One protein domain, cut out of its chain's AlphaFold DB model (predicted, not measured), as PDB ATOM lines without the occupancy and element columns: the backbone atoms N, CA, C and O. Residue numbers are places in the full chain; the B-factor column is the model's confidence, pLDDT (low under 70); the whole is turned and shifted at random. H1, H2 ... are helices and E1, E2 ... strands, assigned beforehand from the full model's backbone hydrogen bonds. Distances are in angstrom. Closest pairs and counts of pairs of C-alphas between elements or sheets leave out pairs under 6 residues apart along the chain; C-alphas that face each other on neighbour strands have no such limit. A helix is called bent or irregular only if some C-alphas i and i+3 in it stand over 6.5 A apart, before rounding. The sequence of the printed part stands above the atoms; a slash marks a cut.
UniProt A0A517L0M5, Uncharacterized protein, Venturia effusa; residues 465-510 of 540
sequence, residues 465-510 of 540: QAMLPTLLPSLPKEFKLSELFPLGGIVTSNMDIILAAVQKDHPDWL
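This is residues 465 to 510 of the 540 residues of an uncharacterized protein of Venturia effusa (UniProt A0A517L0M5). The printed part makes an open U: from the short helix H1 a long loop, residues 472 to 488, runs out to a turn near Leu 487, and the chain folds back through the short strand E1 into the long helix H2. The small helix H3 makes a corner at the far end of H2, while H1 is set off from H2 across a narrow gap. The 46 residues printed include three named helices and one named strand, in the order H1, E1, H2, H3, and the class is mostly helix. The whole is compact by its radius of gyration of the C-alphas, 10.8 A, but elongated in outline, spanning 32 by 20 by 13 A.

H1, residues 465 to 471, touches no helix. It is only just apart from H2, residues 492 to 505, with the closest C-alphas 8.1 A from each other. E1, residues 489 to 491, is apart from H1 and pairs with no named strand. E1 and H2 meet only through their link. H2 and H3, residues 507 to 510, touch only at the corner by their link, H2 with residues 502 to 503 alone; their closest C-alphas, those of Gln 503 and Leu 510, are 6.9 A apart. H3 is apart from H1 and E1. Of the O i to N i+4 pairs, 1 of 3 in H1 and 8 of 10 in H2 are within hydrogen-bond range; H1 has 3 of 4 O i to N i+3 pairs within range, and H3 is too short for an O i to N i+4 pair.

H1 begins at C-alpha 465, (153.571, 122.026, 129.155), and is irregular, but only just: C-alphas 466 and 469 are 7.0 A apart. E1 begins at C-alpha 489, (160.277, 138.462, 127.056). H2 measures 20.2 A from first to last C-alpha. H3 ends at C-alpha 510, (151.065, 130.154, 148.307).

The two C-alphas farthest apart, those of Leu 487 and Asp 508, are 32.5 A from each other. The link from H1 to E1 is long, with 17 residues; those from E1 to H2 and from H2 to H3 are tight. The printed part has no cut. Its mean pLDDT is 88.0, and no printed residue is under 70.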
ATOM      1  N   GLN A 465     154.909 122.084 129.747       93.69
ATOM      2  CA  GLN A 465     153.571 122.026 129.155       93.69
ATOM      3  C   GLN A 465     152.915 120.653 129.328       93.69
ATOM      4  O   GLN A 465     151.720 120.582 129.599       93.69
ATOM      5  N   ALA A 466     153.673 119.562 129.183       93.81
ATOM      6  CA  ALA A 466     153.147 118.210 129.370       93.81
ATOM      7  C   ALA A 466     152.781 117.912 130.836       93.81
ATOM      8  O   ALA A 466     151.906 117.089 131.090       93.81
ATOM      9  N   MET A 467     153.426 118.588 131.792       93.00
ATOM     10  CA  MET A 467     153.155 118.443 133.226       93.00
ATOM     11  C   MET A 467     152.014 119.345 133.713       93.00
ATOM     12  O   MET A 467     151.351 118.997 134.691       93.00
ATOM     13  N   LEU A 468     151.768 120.481 133.046       92.88
ATOM     14  CA  LEU A 468     150.784 121.485 133.473       92.88
ATOM     15  C   LEU A 468     149.387 120.907 133.753       92.88
ATOM     16  O   LEU A 468     148.872 121.211 134.820       92.88
ATOM     17  N   PRO A 469     148.778 120.041 132.917       94.06
ATOM     18  CA  PRO A 469     147.443 119.508 133.206       94.06
ATOM     19  C   PRO A 469     147.371 118.640 134.471       94.06
ATOM     20  O   PRO A 469     146.309 118.515 135.072       94.06
ATOM     21  N   THR A 470     148.485 118.010 134.857       94.44
ATOM     22  CA  THR A 470     148.573 117.200 136.081       94.44
ATOM     23  C   THR A 470     148.844 118.070 137.302       94.44
ATOM     24  O   THR A 470     148.283 117.816 138.363       94.44
ATOM     25  N   LEU A 471     149.699 119.086 137.157       92.62
ATOM     26  CA  LEU A 471     150.042 119.993 138.248       92.62
ATOM     27  C   LEU A 471     148.928 121.006 138.519       92.62
ATOM     28  O   LEU A 471     148.632 121.263 139.671       92.62
ATOM     29  N   LEU A 472     148.306 121.566 137.488       95.12
ATOM     30  CA  LEU A 472     147.316 122.639 137.568       95.12
ATOM     31  C   LEU A 472     146.066 122.255 136.759       95.12
ATOM     32  O   LEU A 472     145.842 122.796 135.672       95.12
ATOM     33  N   PRO A 473     145.255 121.292 137.235       93.75
ATOM     34  CA  PRO A 473     144.070 120.824 136.516       93.75
ATOM     35  C   PRO A 473     143.016 121.917 136.272       93.75
ATOM     36  O   PRO A 473     142.156 121.741 135.407       93.75
ATOM     37  N   SER A 474     143.054 123.029 137.012       93.44
ATOM     38  CA  SER A 474     142.175 124.179 136.791       93.44
ATOM     39  C   SER A 474     142.655 125.156 135.716       93.44
ATOM     40  O   SER A 474     141.894 126.055 135.347       93.44
ATOM     41  N   LEU A 475     143.873 124.982 135.193       93.00
ATOM     42  CA  LEU A 475     144.397 125.786 134.095       93.00
ATOM     43  C   LEU A 475     143.575 125.536 132.811       93.00
ATOM     44  O   LEU A 475     143.227 124.383 132.530       93.00
ATOM     45  N   PRO A 476     143.262 126.571 132.002       92.75
ATOM     46  CA  PRO A 476     142.564 126.383 130.731       92.75
ATOM     47  C   PRO A 476     143.292 125.373 129.834       92.75
ATOM     48  O   PRO A 476     144.514 125.422 129.697       92.75
ATOM     49  N   LYS A 477     142.554 124.446 129.208       91.31
ATOM     50  CA  LYS A 477     143.148 123.349 128.414       91.31
ATOM     51  C   LYS A 477     143.900 123.857 127.184       91.31
ATOM     52  O   LYS A 477     144.803 123.192 126.684       91.31
ATOM     53  N   GLU A 478     143.486 125.011 126.691       90.50
ATOM     54  CA  GLU A 478     144.050 125.735 125.567       90.50
ATOM     55  C   GLU A 478     145.298 126.551 125.929       90.50
ATOM     56  O   GLU A 478     145.982 127.006 125.016       90.50
ATOM     57  N   PHE A 479     145.624 126.711 127.220       90.94
ATOM     58  CA  PHE A 479     146.786 127.482 127.662       90.94
ATOM     59  C   PHE A 479     148.089 126.862 127.151       90.94
ATOM     60  O   PHE A 479     148.370 125.678 127.384       90.94
ATOM     61  N   LYS A 480     148.928 127.680 126.511       90.62
ATOM     62  CA  LYS A 480     150.258 127.271 126.054       90.62
ATOM     63  C   LYS A 480     151.335 128.064 126.774       90.62
ATOM     64  O   LYS A 480     151.383 129.284 126.711       90.62
ATOM     65  N   LEU A 481     152.301 127.369 127.354       87.19
ATOM     66  CA  LEU A 481     153.457 127.957 128.017       87.19
ATOM     67  C   LEU A 481     154.330 128.774 127.053       87.19
ATOM     68  O   LEU A 481     154.974 129.732 127.462       87.19
ATOM     69  N   SER A 482     154.309 128.450 125.758       84.69
ATOM     70  CA  SER A 482     154.946 129.270 124.722       84.69
ATOM     71  C   SER A 482     154.322 130.665 124.585       84.69
ATOM     72  O   SER A 482     154.993 131.581 124.128       84.69
ATOM     73  N   GLU A 483     153.058 130.845 124.979       84.94
ATOM     74  CA  GLU A 483     152.387 132.154 125.021       84.94
ATOM     75  C   GLU A 483     152.772 132.947 126.276       84.94
ATOM     76  O   GLU A 483     152.564 134.155 126.320       84.94
ATOM     77  N   LEU A 484     153.355 132.300 127.291       85.50
ATOM     78  CA  LEU A 484     153.937 132.988 128.443       85.50
ATOM     79  C   LEU A 484     155.339 133.525 128.138       85.50
ATOM     80  O   LEU A 484     155.709 134.565 128.666       85.50
ATOM     81  N   PHE A 485     156.102 132.843 127.283       83.88
ATOM     82  CA  PHE A 485     157.493 133.182 126.962       83.88
ATOM     83  C   PHE A 485     157.697 133.427 125.456       83.88
ATOM     84  O   PHE A 485     158.422 132.662 124.805       83.88
ATOM     85  N   PRO A 486     157.052 134.453 124.871       82.56
ATOM     86  CA  PRO A 486     157.327 134.844 123.496       82.56
ATOM     87  C   PRO A 486     158.769 135.351 123.337       82.56
ATOM     88  O   PRO A 486     159.474 135.655 124.302       82.56
ATOM     89  N   LEU A 487     159.224 135.444 122.084       77.81
ATOM     90  CA  LEU A 487     160.579 135.893 121.772       77.81
ATOM     91  C   LEU A 487     160.866 137.267 122.405       77.81
ATOM     92  O   LEU A 487     160.173 138.246 122.128       77.81
ATOM     93  N   GLY A 488     161.916 137.316 123.229       77.25
ATOM     94  CA  GLY A 488     162.426 138.535 123.853       77.25
ATOM     95  C   GLY A 488     161.855 138.868 125.236       77.25
ATOM     96  O   GLY A 488     162.316 139.845 125.829       77.25
ATOM     97  N   GLY A 489     160.896 138.102 125.776       83.19
ATOM     98  CA  GLY A 489     160.277 138.462 127.056       83.19
ATOM     99  C   GLY A 489     159.264 137.474 127.638       83.19
ATOM    100  O   GLY A 489     159.252 136.290 127.304       83.19
ATOM    101  N   ILE A 490     158.442 137.981 128.561       83.56
ATOM    102  CA  ILE A 490     157.391 137.242 129.275       83.56
ATOM    103  C   ILE A 490     156.070 137.997 129.149       83.56
ATOM    104  O   ILE A 490     156.051 139.214 129.288       83.56
ATOM    105  N   VAL A 491     154.958 137.294 128.956       83.31
ATOM    106  CA  VAL A 491     153.616 137.887 129.033       83.31
ATOM    107  C   VAL A 491     153.123 137.873 130.475       83.31
ATOM    108  O   VAL A 491     152.646 136.850 130.970       83.31
ATOM    109  N   THR A 492     153.223 138.996 131.176       81.06
ATOM    110  CA  THR A 492     152.848 139.071 132.597       81.06
ATOM    111  C   THR A 492     151.347 138.909 132.812       81.06
ATOM    112  O   THR A 492     150.948 138.282 133.788       81.06
ATOM    113  N   SER A 493     150.507 139.314 131.858       76.62
ATOM    114  CA  SER A 493     149.055 139.082 131.936       76.62
ATOM    115  C   SER A 493     148.660 137.593 131.908       76.62
ATOM    116  O   SER A 493     147.588 137.220 132.394       76.62
ATOM    117  N   ASN A 494     149.533 136.720 131.388       83.00
ATOM    118  CA  ASN A 494     149.350 135.265 131.411       83.00
ATOM    119  C   ASN A 494     149.803 134.642 132.739       83.00
ATOM    120  O   ASN A 494     149.340 133.551 133.084       83.00
ATOM    121  N   MET A 495     150.652 135.325 133.518       83.75
ATOM    122  CA  MET A 495     151.022 134.860 134.859       83.75
ATOM    123  C   MET A 495     149.825 134.836 135.803       83.75
ATOM    124  O   MET A 495     149.734 133.922 136.618       83.75
ATOM    125  N   ASP A 496     148.874 135.758 135.654       80.75
ATOM    126  CA  ASP A 496     147.654 135.778 136.466       80.75
ATOM    127  C   ASP A 496     146.811 134.513 136.279       80.75
ATOM    128  O   ASP A 496     146.206 134.022 137.228       80.75
ATOM    129  N   ILE A 497     146.800 133.947 135.066       85.88
ATOM    130  CA  ILE A 497     146.090 132.695 134.770       85.88
ATOM    131  C   ILE A 497     146.735 131.540 135.545       85.88
ATOM    132  O   ILE A 497     146.032 130.731 136.152       85.88
ATOM    133  N   ILE A 498     148.071 131.489 135.575       87.81
ATOM    134  CA  ILE A 498     148.816 130.489 136.347       87.81
ATOM    135  C   ILE A 498     148.603 130.701 137.843       87.81
ATOM    136  O   ILE A 498     148.327 129.737 138.548       87.81
ATOM    137  N   LEU A 499     148.706 131.936 138.339       86.62
ATOM    138  CA  LEU A 499     148.526 132.241 139.759       86.62
ATOM    139  C   LEU A 499     147.111 131.900 140.233       86.62
ATOM    140  O   LEU A 499     146.968 131.299 141.294       86.62
ATOM    141  N   ALA A 500     146.082 132.188 139.432       86.50
ATOM    142  CA  ALA A 500     144.709 131.789 139.726       86.50
ATOM    143  C   ALA A 500     144.550 130.258 139.770       86.50
ATOM    144  O   ALA A 500     143.873 129.736 140.658       86.50
ATOM    145  N   ALA A 501     145.197 129.532 138.853       90.75
ATOM    146  CA  ALA A 501     145.176 128.071 138.850       90.75
ATOM    147  C   ALA A 501     145.926 127.478 140.056       90.75
ATOM    148  O   ALA A 501     145.401 126.602 140.736       90.75
ATOM    149  N   VAL A 502     147.112 128.007 140.388       90.94
ATOM    150  CA  VAL A 502     147.886 127.622 141.584       90.94
ATOM    151  C   VAL A 502     147.077 127.888 142.843       90.94
ATOM    152  O   VAL A 502     146.993 127.026 143.707       90.94
ATOM    153  N   GLN A 503     146.439 129.051 142.948       88.69
ATOM    154  CA  GLN A 503     145.616 129.388 144.102       88.69
ATOM    155  C   GLN A 503     144.445 128.421 144.288       88.69
ATOM    156  O   GLN A 503     144.075 128.110 145.420       88.69
ATOM    157  N   LYS A 504     143.852 127.960 143.185       91.81
ATOM    158  CA  LYS A 504     142.724 127.035 143.206       91.81
ATOM    159  C   LYS A 504     143.147 125.593 143.494       91.81
ATOM    160  O   LYS A 504     142.470 124.922 144.268       91.81
ATOM    161  N   ASP A 505     144.229 125.133 142.877       93.19
ATOM    162  CA  ASP A 505     144.645 123.728 142.927       93.19
ATOM    163  C   ASP A 505     145.612 123.434 144.087       93.19
ATOM    164  O   ASP A 505     145.569 122.341 144.645       93.19
ATOM    165  N   HIS A 506     146.443 124.411 144.475       92.12
ATOM    166  CA  HIS A 506     147.481 124.310 145.518       92.12
ATOM    167  C   HIS A 506     147.574 125.586 146.382       92.12
ATOM    168  O   HIS A 506     148.605 126.270 146.399       92.12
ATOM    169  N   PRO A 507     146.514 125.959 147.121       90.50
ATOM    170  CA  PRO A 507     146.531 127.149 147.979       90.50
ATOM    171  C   PRO A 507     147.622 127.101 149.068       90.50
ATOM    172  O   PRO A 507     148.085 128.141 149.542       90.50
ATOM    173  N   ASP A 508     148.060 125.905 149.458       90.69
ATOM    174  CA  ASP A 508     149.145 125.658 150.407       90.69
ATOM    175  C   ASP A 508     150.519 126.082 149.867       90.69
ATOM    176  O   ASP A 508     151.350 126.570 150.635       90.69
ATOM    177  N   TRP A 509     150.749 126.005 148.551       87.12
ATOM    178  CA  TRP A 509     152.000 126.475 147.942       87.12
ATOM    179  C   TRP A 509     152.167 127.983 148.096       87.12
ATOM    180  O   TRP A 509     153.279 128.484 148.276       87.12
ATOM    181  N   LEU A 510     151.053 128.717 148.084       80.81
ATOM    182  CA  LEU A 510     151.065 130.154 148.307       80.81
ATOM    183  C   LEU A 510     151.309 130.490 149.780       80.81
ATOM    184  O   LEU A 510     151.873 131.542 150.061       80.81
TER     185      LEU A 510